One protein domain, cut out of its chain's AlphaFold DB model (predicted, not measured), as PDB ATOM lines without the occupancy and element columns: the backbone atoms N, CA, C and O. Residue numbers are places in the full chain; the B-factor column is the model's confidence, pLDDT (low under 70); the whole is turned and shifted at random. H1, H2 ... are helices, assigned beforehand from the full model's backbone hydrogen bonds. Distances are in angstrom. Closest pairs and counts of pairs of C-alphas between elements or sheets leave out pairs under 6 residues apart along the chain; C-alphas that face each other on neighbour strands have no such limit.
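Overview. This is residues 5 to 101 of the 359 residues of an uncharacterized protein of archaeon (UniProt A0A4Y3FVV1). One long helix, H5, crosses four shorter ones, H1 to H4, which wrap partly round it. The 97 printed residues include five named helices, H1 to H5 in order, and no named strand: all helix, mostly crossed. The whole is compact, with a radius of gyration of the C-alphas of 12.9 A and spans of 40 by 30 by 21 A.

Along the chain. H1, residues 5 to 12, begins at C-alpha 5 (174.745, 195.160, 136.593) and measures 12.6 A. H2 is residues 14 to 30, 24.8 A; H3 34 to 47, 20.1 A; H4 53 to 64, 16.3 A. H5, residues 79 to 100, 31.6 A, ends at C-alpha 100 (171.851, 200.778, 121.631).

Arrangement. The hub, H5, touches H1, H2, H3 and H4; the closest C-alphas to H3 are Leu 81 and Phe 39, 5.1 A. H2 and H3 form a hairpin, a shallow tilt of 5 degrees, opposite ways. In H4 and H5 every O i to N i+4 pair is within hydrogen-bond range; H1 has 2 of 4, H2 11 of 13, H3 9 of 10.

Size, cuts and confidence. The printed part has no cut. The link H4 to H5 is long; pLDDT is under 70 at residues 66 to 77, among others.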
ATOM      1  N   GLU A   5     174.728 194.150 135.534       81.44
ATOM      2  CA  GLU A   5     174.745 195.160 136.593       81.44
ATOM      3  C   GLU A   5     174.295 196.529 136.057       81.44
ATOM      4  O   GLU A   5     173.431 197.200 136.636       81.44
ATOM      5  N   LYS A   6     174.777 196.910 134.867       81.56
ATOM      6  CA  LYS A   6     174.340 198.130 134.189       81.56
ATOM      7  C   LYS A   6     172.893 198.026 133.712       81.56
ATOM      8  O   LYS A   6     172.162 199.005 133.854       81.56
ATOM      9  N   ALA A   7     172.445 196.874 133.209       81.62
ATOM     10  CA  ALA A   7     171.046 196.663 132.827       81.62
ATOM     11  C   ALA A   7     170.094 196.836 134.018       81.62
ATOM     12  O   ALA A   7     169.062 197.496 133.882       81.62
ATOM     13  N   ILE A   8     170.465 196.310 135.189       81.94
ATOM     14  CA  ILE A   8     169.676 196.431 136.420       81.94
ATOM     15  C   ILE A   8     169.651 197.877 136.920       81.94
ATOM     16  O   ILE A   8     168.576 198.390 137.221       81.94
ATOM     17  N   SER A   9     170.784 198.586 136.901       81.50
ATOM     18  CA  SER A   9     170.831 200.010 137.282       81.50
ATOM     19  C   SER A   9     169.936 200.905 136.404       81.50
ATOM     20  O   SER A   9     169.435 201.941 136.844       81.50
ATOM     21  N   MET A  10     169.694 200.496 135.152       80.62
ATOM     22  CA  MET A  10     168.865 201.230 134.192       80.62
ATOM     23  C   MET A  10     167.357 201.000 134.386       80.62
ATOM     24  O   MET A  10     166.564 201.777 133.839       80.62
ATOM     25  N   LEU A  11     166.947 199.998 135.179       78.06
ATOM     26  CA  LEU A  11     165.540 199.662 135.455       78.06
ATOM     27  C   LEU A  11     164.768 200.801 136.138       78.06
ATOM     28  O   LEU A  11     163.562 200.913 135.940       78.06
ATOM     29  N   GLY A  12     165.455 201.698 136.854       69.06
ATOM     30  CA  GLY A  12     164.846 202.891 137.456       69.06
ATOM     31  C   GLY A  12     164.326 203.922 136.438       69.06
ATOM     32  O   GLY A  12     163.638 204.875 136.803       69.06
ATOM     33  N   SER A  13     164.634 203.761 135.147       77.25
ATOM     34  CA  SER A  13     164.100 204.622 134.090       77.25
ATOM     35  C   SER A  13     162.774 204.092 133.539       77.25
ATOM     36  O   SER A  13     162.617 202.907 133.250       77.25
ATOM     37  N   LYS A  14     161.807 204.992 133.318       74.19
ATOM     38  CA  LYS A  14     160.454 204.636 132.851       74.19
ATOM     39  C   LYS A  14     160.453 203.816 131.550       74.19
ATOM     40  O   LYS A  14     159.679 202.877 131.413       74.19
ATOM     41  N   SER A  15     161.342 204.149 130.613       75.62
ATOM     42  CA  SER A  15     161.472 203.452 129.328       75.62
ATOM     43  C   SER A  15     162.021 202.031 129.455       75.62
ATOM     44  O   SER A  15     161.726 201.196 128.604       75.62
ATOM     45  N   VAL A  16     162.824 201.755 130.485       78.75
ATOM     46  CA  VAL A  16     163.406 200.434 130.745       78.75
ATOM     47  C   VAL A  16     162.481 199.601 131.636       78.75
ATOM     48  O   VAL A  16     162.345 198.406 131.395       78.75
ATOM     49  N   GLY A  17     161.729 200.223 132.550       78.00
ATOM     50  CA  GLY A  17     160.637 199.561 133.275       78.00
ATOM     51  C   GLY A  17     159.557 198.983 132.346       78.00
ATOM     52  O   GLY A  17     159.129 197.848 132.519       78.00
ATOM     53  N   GLU A  18     159.182 199.699 131.279       80.38
ATOM     54  CA  GLU A  18     158.245 199.196 130.252       80.38
ATOM     55  C   GLU A  18     158.815 198.035 129.406       80.38
ATOM     56  O   GLU A  18     158.069 197.257 128.803       80.38
ATOM     57  N   ILE A  19     160.143 197.920 129.312       83.50
ATOM     58  CA  ILE A  19     160.812 196.766 128.692       83.50
ATOM     59  C   ILE A  19     160.774 195.582 129.659       83.50
ATOM     60  O   ILE A  19     160.376 194.489 129.268       83.50
ATOM     61  N   ALA A  20     161.111 195.819 130.925       83.19
ATOM     62  CA  ALA A  20     161.117 194.803 131.968       83.19
ATOM     63  C   ALA A  20     159.740 194.145 132.160       83.19
ATOM     64  O   ALA A  20     159.644 192.921 132.156       83.19
ATOM     65  N   GLU A  21     158.665 194.935 132.230       82.44
ATOM     66  CA  GLU A  21     157.293 194.415 132.345       82.44
ATOM     67  C   GLU A  21     156.908 193.528 131.149       82.44
ATOM     68  O   GLU A  21     156.357 192.444 131.335       82.44
ATOM     69  N   ARG A  22     157.279 193.917 129.920       85.69
ATOM     70  CA  ARG A  22     157.052 193.082 128.726       85.69
ATOM     71  C   ARG A  22     157.816 191.766 128.765       85.69
ATOM     72  O   ARG A  22     157.286 190.746 128.329       85.69
ATOM     73  N   ILE A  23     159.053 191.779 129.256       85.25
ATOM     74  CA  ILE A  23     159.855 190.562 129.407       85.25
ATOM     75  C   ILE A  23     159.208 189.639 130.444       85.25
ATOM     76  O   ILE A  23     159.099 188.441 130.195       85.25
ATOM     77  N   ILE A  24     158.722 190.179 131.566       84.62
ATOM     78  CA  ILE A  24     158.014 189.401 132.593       84.62
ATOM     79  C   ILE A  24     156.739 188.773 132.032       84.62
ATOM     80  O   ILE A  24     156.507 187.585 132.253       84.62
ATOM     81  N   ASP A  25     155.930 189.528 131.287       83.50
ATOM     82  CA  ASP A  25     154.703 188.997 130.688       83.50
ATOM     83  C   ASP A  25     155.021 187.898 129.647       83.50
ATOM     84  O   ASP A  25     154.374 186.850 129.630       83.50
ATOM     85  N   LYS A  26     156.094 188.061 128.859       86.06
ATOM     86  CA  LYS A  26     156.585 187.034 127.922       86.06
ATOM     87  C   LYS A  26     157.067 185.766 128.638       86.06
ATOM     88  O   LYS A  26     156.776 184.660 128.185       86.06
ATOM     89  N   LEU A  27     157.777 185.911 129.759       84.50
ATOM     90  CA  LEU A  27     158.188 184.779 130.592       84.50
ATOM     91  C   LEU A  27     156.974 184.096 131.245       84.50
ATOM     92  O   LEU A  27     156.924 182.872 131.343       84.50
ATOM     93  N   ALA A  28     155.947 184.849 131.638       81.69
ATOM     94  CA  ALA A  28     154.706 184.275 132.161       81.69
ATOM     95  C   ALA A  28     153.948 183.440 131.121       81.69
ATOM     96  O   ALA A  28     153.362 182.412 131.466       81.69
ATOM     97  N   GLU A  29     153.998 183.824 129.846       80.81
ATOM     98  CA  GLU A  29     153.421 183.032 128.757       80.81
ATOM     99  C   GLU A  29     154.228 181.760 128.440       80.81
ATOM    100  O   GLU A  29     153.634 180.722 128.112       80.81
ATOM    101  N   SER A  30     155.562 181.803 128.553       78.50
ATOM    102  CA  SER A  30     156.428 180.643 128.300       78.50
ATOM    103  C   SER A  30     156.419 179.629 129.450       78.50
ATOM    104  O   SER A  30     156.488 178.421 129.208       78.50
ATOM    105  N   HIS A  31     156.260 180.088 130.692       75.69
ATOM    106  CA  HIS A  31     156.263 179.249 131.890       75.69
ATOM    107  C   HIS A  31     154.845 178.916 132.380       75.69
ATOM    108  O   HIS A  31     154.343 179.453 133.364       75.69
ATOM    109  N   LYS A  32     154.195 177.944 131.727       72.38
ATOM    110  CA  LYS A  32     152.813 177.514 132.048       72.38
ATOM    111  C   LYS A  32     152.659 176.704 133.343       72.38
ATOM    112  O   LYS A  32     151.549 176.277 133.665       72.38
ATOM    113  N   ASN A  33     153.744 176.420 134.065       77.25
ATOM    114  CA  ASN A  33     153.672 175.630 135.292       77.25
ATOM    115  C   ASN A  33     153.421 176.528 136.524       77.25
ATOM    116  O   ASN A  33     153.765 177.711 136.564       77.25
ATOM    117  N   LYS A  34     152.791 175.950 137.552       66.50
ATOM    118  CA  LYS A  34     152.354 176.679 138.753       66.50
ATOM    119  C   LYS A  34     153.515 177.155 139.641       66.50
ATOM    120  O   LYS A  34     153.342 178.129 140.367       66.50
ATOM    121  N   ALA A  35     154.660 176.470 139.609       71.25
ATOM    122  CA  ALA A  35     155.833 176.824 140.410       71.25
ATOM    123  C   ALA A  35     156.526 178.073 139.840       71.25
ATOM    124  O   ALA A  35     156.740 179.045 140.558       71.25
ATOM    125  N   ASP A  36     156.746 178.098 138.529       73.88
ATOM    126  CA  ASP A  36     157.341 179.215 137.800       73.88
ATOM    127  C   ASP A  36     156.452 180.464 137.853       73.88
ATOM    128  O   ASP A  36     156.952 181.574 138.016       73.88
ATOM    129  N   SER A  37     155.124 180.292 137.839       74.06
ATOM    130  CA  SER A  37     154.175 181.398 138.045       74.06
ATOM    131  C   SER A  37     154.370 182.106 139.395       74.06
ATOM    132  O   SER A  37     154.236 183.325 139.480       74.06
ATOM    133  N   MET A  38     154.698 181.359 140.458       75.69
ATOM    134  CA  MET A  38     154.950 181.922 141.790       75.69
ATOM    135  C   MET A  38     156.275 182.694 141.830       75.69
ATOM    136  O   MET A  38     156.341 183.773 142.419       75.69
ATOM    137  N   PHE A  39     157.312 182.183 141.165       81.56
ATOM    138  CA  PHE A  39     158.603 182.862 141.048       81.56
ATOM    139  C   PHE A  39     158.522 184.128 140.185       81.56
ATOM    140  O   PHE A  39     159.095 185.146 140.558       81.56
ATOM    141  N   LEU A  40     157.737 184.120 139.105       81.62
ATOM    142  CA  LEU A  40     157.475 185.307 138.281       81.62
ATOM    143  C   LEU A  40     156.706 186.393 139.038       81.62
ATOM    144  O   LEU A  40     157.017 187.575 138.908       81.62
ATOM    145  N   TRP A  41     155.731 186.007 139.863       77.62
ATOM    146  CA  TRP A  41     155.051 186.942 140.762       77.62
ATOM    147  C   TRP A  41     156.011 187.558 141.779       77.62
ATOM    148  O   TRP A  41     155.942 188.759 142.038       77.62
ATOM    149  N   SER A  42     156.922 186.753 142.328       78.81
ATOM    150  CA  SER A  42     157.951 187.254 143.235       78.81
ATOM    151  C   SER A  42     158.905 188.217 142.528       78.81
ATOM    152  O   SER A  42     159.122 189.318 143.028       78.81
ATOM    153  N   LEU A  43     159.394 187.873 141.332       80.81
ATOM    154  CA  LEU A  43     160.228 188.756 140.514       80.81
ATOM    155  C   LEU A  43     159.524 190.093 140.239       80.81
ATOM    156  O   LEU A  43     160.102 191.151 140.474       80.81
ATOM    157  N   ARG A  44     158.248 190.059 139.834       80.56
ATOM    158  CA  ARG A  44     157.435 191.264 139.601       80.56
ATOM    159  C   ARG A  44     157.252 192.103 140.868       80.56
ATOM    160  O   ARG A  44     157.230 193.322 140.784       80.56
ATOM    161  N   SER A  45     157.164 191.480 142.044       77.19
ATOM    162  CA  SER A  45     157.128 192.208 143.318       77.19
ATOM    163  C   SER A  45     158.454 192.905 143.624       77.19
ATOM    164  O   SER A  45     158.437 194.042 144.079       77.19
ATOM    165  N   HIS A  46     159.593 192.260 143.354       73.38
ATOM    166  CA  HIS A  46     160.916 192.873 143.532       73.38
ATOM    167  C   HIS A  46     161.161 194.002 142.519       73.38
ATOM    168  O   HIS A  46     161.843 194.975 142.827       73.38
ATOM    169  N   MET A  47     160.538 193.927 141.339       71.75
ATOM    170  CA  MET A  47     160.574 194.989 140.327       71.75
ATOM    171  C   MET A  47     159.894 196.289 140.776       71.75
ATOM    172  O   MET A  47     160.237 197.349 140.263       71.75
ATOM    173  N   VAL A  48     158.971 196.237 141.745       69.25
ATOM    174  CA  VAL A  48     158.324 197.438 142.306       69.25
ATOM    175  C   VAL A  48     159.311 198.296 143.101       69.25
ATOM    176  O   VAL A  48     159.121 199.504 143.178       69.25
ATOM    177  N   GLU A  49     160.359 197.689 143.663       69.38
ATOM    178  CA  GLU A  49     161.375 198.367 144.481       69.38
ATOM    179  C   GLU A  49     162.672 198.653 143.700       69.38
ATOM    180  O   GLU A  49     163.642 199.143 144.274       69.38
ATOM    181  N   VAL A  50     162.737 198.347 142.397       71.56
ATOM    182  CA  VAL A  50     163.990 198.391 141.610       71.56
ATOM    183  C   VAL A  50     164.504 199.802 141.302       71.56
ATOM    184  O   VAL A  50     165.627 199.984 140.830       71.56
ATOM    185  N   ASP A  51     163.676 200.816 141.535       67.75
ATOM    186  CA  ASP A  51     164.072 202.222 141.490       67.75
ATOM    187  C   ASP A  51     164.876 202.640 142.732       67.75
ATOM    188  O   ASP A  51     165.474 203.718 142.743       67.75
ATOM    189  N   THR A  52     164.936 201.775 143.748       74.50
ATOM    190  CA  THR A  52     165.757 201.938 144.950       74.50
ATOM    191  C   THR A  52     167.042 201.111 144.868       74.50
ATOM    192  O   THR A  52     167.061 200.018 144.297       74.50
ATOM    193  N   GLU A  53     168.121 201.608 145.482       74.44
ATOM    194  CA  GLU A  53     169.395 200.876 145.608       74.44
ATOM    195  C   GLU A  53     169.187 199.514 146.294       74.44
ATOM    196  O   GLU A  53     169.720 198.503 145.845       74.44
ATOM    197  N   GLU A  54     168.310 199.455 147.302       75.00
ATOM    198  CA  GLU A  54     167.979 198.227 148.033       75.00
ATOM    199  C   GLU A  54     167.306 197.167 147.137       75.00
ATOM    200  O   GLU A  54     167.597 195.974 147.238       75.00
ATOM    201  N   GLY A  55     166.420 197.579 146.223       71.94
ATOM    202  CA  GLY A  55     165.785 196.667 145.266       71.94
ATOM    203  C   GLY A  55     166.753 196.143 144.202       71.94
ATOM    204  O   GLY A  55     166.672 194.975 143.812       71.94
ATOM    205  N   GLN A  56     167.703 196.975 143.768       78.19
ATOM    206  CA  GLN A  56     168.757 196.578 142.826       78.19
ATOM    207  C   GLN A  56     169.739 195.592 143.467       78.19
ATOM    208  O   GLN A  56     170.064 194.569 142.862       78.19
ATOM    209  N   GLU A  57     170.140 195.841 144.716       79.31
ATOM    210  CA  GLU A  57     170.979 194.926 145.495       79.31
ATOM    211  C   GLU A  57     170.299 193.569 145.715       79.31
ATOM    212  O   GLU A  57     170.936 192.530 145.533       79.31
ATOM    213  N   LYS A  58     168.993 193.545 146.023       77.88
ATOM    214  CA  LYS A  58     168.216 192.296 146.155       77.88
ATOM    215  C   LYS A  58     168.184 191.492 144.852       77.88
ATOM    216  O   LYS A  58     168.366 190.275 144.880       77.88
ATOM    217  N   LEU A  59     167.985 192.146 143.706       80.44
ATOM    218  CA  LEU A  59     168.009 191.490 142.392       80.44
ATOM    219  C   LEU A  59     169.387 190.901 142.076       80.44
ATOM    220  O   LEU A  59     169.477 189.741 141.666       80.44
ATOM    221  N   MET A  60     170.457 191.658 142.330       81.62
ATOM    222  CA  MET A  60     171.831 191.176 142.168       81.62
ATOM    223  C   MET A  60     172.150 190.012 143.112       81.62
ATOM    224  O   MET A  60     172.786 189.043 142.700       81.62
ATOM    225  N   ALA A  61     171.667 190.056 144.355       80.94
ATOM    226  CA  ALA A  61     171.826 188.967 145.313       80.94
ATOM    227  C   ALA A  61     171.146 187.671 144.836       80.94
ATOM    228  O   ALA A  61     171.742 186.596 144.928       80.94
ATOM    229  N   ILE A  62     169.946 187.758 144.253       79.88
ATOM    230  CA  ILE A  62     169.238 186.601 143.674       79.88
ATOM    231  C   ILE A  62     170.026 186.003 142.497       79.88
ATOM    232  O   ILE A  62     170.149 184.786 142.385       79.88
ATOM    233  N   ILE A  63     170.600 186.828 141.619       80.38
ATOM    234  CA  ILE A  63     171.366 186.358 140.447       80.38
ATOM    235  C   ILE A  63     172.674 185.682 140.875       80.38
ATOM    236  O   ILE A  63     173.038 184.625 140.346       80.38
ATOM    237  N   ASN A  64     173.351 186.272 141.858       78.81
ATOM    238  CA  ASN A  64     174.618 185.781 142.394       78.81
ATOM    239  C   ASN A  64     174.451 184.603 143.363       78.81
ATOM    240  O   ASN A  64     175.439 183.966 143.729       78.81
ATOM    241  N   SER A  65     173.219 184.277 143.759       75.38
ATOM    242  CA  SER A  65     172.940 183.110 144.592       75.38
ATOM    243  C   SER A  65     173.284 181.821 143.842       75.38
ATOM    244  O   SER A  65     172.780 181.539 142.748       75.38
ATOM    245  N   ASN A  66     174.158 181.008 144.441       62.91
ATOM    246  CA  ASN A  66     174.493 179.689 143.920       62.91
ATOM    247  C   ASN A  66     173.302 178.746 144.111       62.91
ATOM    248  O   ASN A  66     172.957 178.382 145.232       62.91
ATOM    249  N   SER A  67     172.727 178.266 143.005       55.81
ATOM    250  CA  SER A  67     171.579 177.344 143.010       55.81
ATOM    251  C   SER A  67     171.834 176.016 143.739       55.81
ATOM    252  O   SER A  67     170.890 175.279 144.000       55.81
ATOM    253  N   ASN A  68     173.098 175.692 144.033       51.94
ATOM    254  CA  ASN A  68     173.517 174.442 144.671       51.94
ATOM    255  C   ASN A  68     173.641 174.543 146.204       51.94
ATOM    256  O   ASN A  68     173.706 173.510 146.863       51.94
ATOM    257  N   GLU A  69     173.644 175.755 146.767       51.09
ATOM    258  CA  GLU A  69     173.701 176.023 148.215       51.09
ATOM    259  C   GLU A  69     172.438 176.768 148.682       51.09
ATOM    260  O   GLU A  69     172.484 177.594 149.591       51.09
ATOM    261  N   SER A  70     171.292 176.504 148.038       49.41
ATOM    262  CA  SER A  70     170.031 177.166 148.373       49.41
ATOM    263  C   SER A  70     169.649 176.878 149.824       49.41
ATOM    264  O   SER A  70     169.434 175.718 150.195       49.41
ATOM    265  N   ASN A  71     169.525 177.929 150.631       55.12
ATOM    266  CA  ASN A  71     168.954 177.816 151.959       55.12
ATOM    267  C   ASN A  71     167.429 177.661 151.799       55.12
ATOM    268  O   ASN A  71     166.789 178.562 151.255       55.12
ATOM    269  N   PRO A  72     166.815 176.546 152.235       54.16
ATOM    270  CA  PRO A  72     165.377 176.334 152.071       54.16
ATOM    271  C   PRO A  72     164.518 177.404 152.765       54.16
ATOM    272  O   PRO A  72     163.384 177.615 152.340       54.16
ATOM    273  N   ASP A  73     165.068 178.104 153.763       53.69
ATOM    274  CA  ASP A  73     164.396 179.191 154.484       53.69
ATOM    275  C   ASP A  73     164.551 180.569 153.806       53.69
ATOM    276  O   ASP A  73     163.872 181.523 154.186       53.69
ATOM    277  N   ASP A  74     165.411 180.693 152.787       66.50
ATOM    278  CA  ASP A  74     165.619 181.936 152.042       66.50
ATOM    279  C   ASP A  74     165.017 181.829 150.637       66.50
ATOM    280  O   ASP A  74     165.601 181.253 149.711       66.50
ATOM    281  N   PHE A  75     163.828 182.416 150.479       63.34
ATOM    282  CA  PHE A  75     163.087 182.422 149.219       63.34
ATOM    283  C   PHE A  75     163.889 183.053 148.066       63.34
ATOM    284  O   PHE A  75     163.716 182.652 146.915       63.34
ATOM    285  N   THR A  76     164.792 183.997 148.360       67.06
ATOM    286  CA  THR A  76     165.613 184.678 147.345       67.06
ATOM    287  C   THR A  76     166.688 183.766 146.742       67.06
ATOM    288  O   THR A  76     167.088 183.953 145.595       67.06
ATOM    289  N   SER A  77     167.062 182.701 147.461       69.50
ATOM    290  CA  SER A  77     168.045 181.697 147.032       69.50
ATOM    291  C   SER A  77     167.430 180.479 146.323       69.50
ATOM    292  O   SER A  77     168.139 179.544 145.942       69.50
ATOM    293  N   GLN A  78     166.103 180.459 146.140       77.19
ATOM    294  CA  GLN A  78     165.394 179.321 145.555       77.19
ATOM    295  C   GLN A  78     165.846 179.075 144.106       77.19
ATOM    296  O   GLN A  78     165.747 179.987 143.283       77.19
ATOM    297  N   PRO A  79     166.244 177.843 143.727       78.62
ATOM    298  CA  PRO A  79     166.785 177.563 142.395       78.62
ATOM    299  C   PRO A  79     165.860 177.979 141.242       78.62
ATOM    300  O   PRO A  79     166.331 178.420 140.195       78.62
ATOM    301  N   GLY A  80     164.541 177.868 141.437       79.06
ATOM    302  CA  GLY A  80     163.544 178.299 140.455       79.06
ATOM    303  C   GLY A  80     163.467 179.819 140.293       79.06
ATOM    304  O   GLY A  80     163.392 180.303 139.165       79.06
ATOM    305  N   LEU A  81     163.570 180.572 141.395       81.62
ATOM    306  CA  LEU A  81     163.625 182.032 141.351       81.62
ATOM    307  C   LEU A  81     164.928 182.506 140.707       81.62
ATOM    308  O   LEU A  81     164.882 183.318 139.792       81.62
ATOM    309  N   VAL A  82     166.073 181.947 141.110       82.38
ATOM    310  CA  VAL A  82     167.387 182.269 140.524       82.38
ATOM    311  C   VAL A  82     167.377 182.050 139.009       82.38
ATOM    312  O   VAL A  82     167.852 182.896 138.253       82.38
ATOM    313  N   LYS A  83     166.799 180.933 138.548       84.06
ATOM    314  CA  LYS A  83     166.695 180.614 137.121       84.06
ATOM    315  C   LYS A  83     165.853 181.642 136.357       84.06
ATOM    316  O   LYS A  83     166.317 182.164 135.349       84.06
ATOM    317  N   ILE A  84     164.655 181.951 136.848       84.25
ATOM    318  CA  ILE A  84     163.737 182.895 136.192       84.25
ATOM    319  C   ILE A  84     164.303 184.318 136.201       84.25
ATOM    320  O   ILE A  84     164.229 185.015 135.191       84.25
ATOM    321  N   THR A  85     164.934 184.737 137.298       84.62
ATOM    322  CA  THR A  85     165.597 186.042 137.392       84.62
ATOM    323  C   THR A  85     166.774 186.141 136.417       84.62
ATOM    324  O   THR A  85     166.925 187.163 135.754       84.62
ATOM    325  N   LYS A  86     167.571 185.077 136.243       87.00
ATOM    326  CA  LYS A  86     168.637 185.037 135.224       87.00
ATOM    327  C   LYS A  86     168.091 185.098 133.802       87.00
ATOM    328  O   LYS A  86     168.642 185.812 132.970       87.00
ATOM    329  N   GLU A  87     167.020 184.369 133.501       88.00
ATOM    330  CA  GLU A  87     166.364 184.434 132.188       88.00
ATOM    331  C   GLU A  87     165.827 185.842 131.898       88.00
ATOM    332  O   GLU A  87     166.051 186.373 130.810       88.00
ATOM    333  N   PHE A  88     165.220 186.488 132.895       89.94
ATOM    334  CA  PHE A  88     164.787 187.880 132.817       89.94
ATOM    335  C   PHE A  88     165.947 188.843 132.532       89.94
ATOM    336  O   PHE A  88     165.868 189.623 131.583       89.94
ATOM    337  N   VAL A  89     167.032 188.786 133.311       87.75
ATOM    338  CA  VAL A  89     168.166 189.710 133.146       87.75
ATOM    339  C   VAL A  89     168.881 189.493 131.818       87.75
ATOM    340  O   VAL A  89     169.219 190.467 131.150       87.75
ATOM    341  N   ASN A  90     169.032 188.247 131.370       88.31
ATOM    342  CA  ASN A  90     169.596 187.954 130.053       88.31
ATOM    343  C   ASN A  90     168.752 188.547 128.919       88.31
ATOM    344  O   ASN A  90     169.292 189.143 127.984       88.31
ATOM    345  N   GLU A  91     167.427 188.427 129.005       86.19
ATOM    346  CA  GLU A  91     166.519 188.998 128.010       86.19
ATOM    347  C   GLU A  91     166.515 190.537 128.065       86.19
ATOM    348  O   GLU A  91     166.489 191.194 127.022       86.19
ATOM    349  N   LEU A  92     166.641 191.121 129.261       87.06
ATOM    350  CA  LEU A  92     166.759 192.566 129.462       87.06
ATOM    351  C   LEU A  92     168.053 193.110 128.849       87.06
ATOM    352  O   LEU A  92     168.020 194.065 128.074       87.06
ATOM    353  N   VAL A  93     169.188 192.471 129.138       87.75
ATOM    354  CA  VAL A  93     170.493 192.786 128.544       87.75
ATOM    355  C   VAL A  93     170.425 192.677 127.021       87.75
ATOM    356  O   VAL A  93     170.937 193.549 126.314       87.75
ATOM    357  N   ARG A  94     169.764 191.641 126.490       87.88
ATOM    358  CA  ARG A  94     169.576 191.449 125.046       87.88
ATOM    359  C   ARG A  94     168.778 192.595 124.422       87.88
ATOM    360  O   ARG A  94     169.214 193.143 123.410       87.88
ATOM    361  N   GLU A  95     167.639 192.974 125.000       85.31
ATOM    362  CA  GLU A  95     166.798 194.052 124.460       85.31
ATOM    363  C   GLU A  95     167.448 195.436 124.570       85.31
ATOM    364  O   GLU A  95     167.350 196.241 123.639       85.31
ATOM    365  N   LEU A  96     168.157 195.713 125.666       83.38
ATOM    366  CA  LEU A  96     168.870 196.977 125.842       83.38
ATOM    367  C   LEU A  96     170.034 197.111 124.854       83.38
ATOM    368  O   LEU A  96     170.173 198.145 124.204       83.38
ATOM    369  N   ASN A  97     170.808 196.040 124.653       82.50
ATOM    370  CA  ASN A  97     171.872 196.031 123.650       82.50
ATOM    371  C   ASN A  97     171.338 196.168 122.215       82.50
ATOM    372  O   ASN A  97     172.008 196.773 121.386       82.50
ATOM    373  N   GLN A  98     170.137 195.654 121.917       79.94
ATOM    374  CA  GLN A  98     169.501 195.819 120.604       79.94
ATOM    375  C   GLN A  98     169.063 197.265 120.334       79.94
ATOM    376  O   GLN A  98     169.165 197.730 119.195       79.94
ATOM    377  N   LYS A  99     168.617 197.992 121.366       65.12
ATOM    378  CA  LYS A  99     168.261 199.415 121.259       65.12
ATOM    379  C   LYS A  99     169.481 200.323 121.090       65.12
ATOM    380  O   LYS A  99     169.409 201.248 120.286       65.12
ATOM    381  N   ASP A 100     170.591 200.024 121.762       53.09
ATOM    382  CA  ASP A 100     171.851 200.778 121.631       53.09
ATOM    383  C   ASP A 100     172.522 200.617 120.249       53.09
ATOM    384  O   ASP A 100     173.344 201.442 119.854       53.09
ATOM    385  N   THR A 101     172.168 199.580 119.478       46.12
ATOM    386  CA  THR A 101     172.663 199.368 118.101       46.12
ATOM    387  C   THR A 101     171.903 200.127 117.010       46.12
ATOM    388  O   THR A 101     172.305 200.056 115.848       46.12
TER     389      THR A 101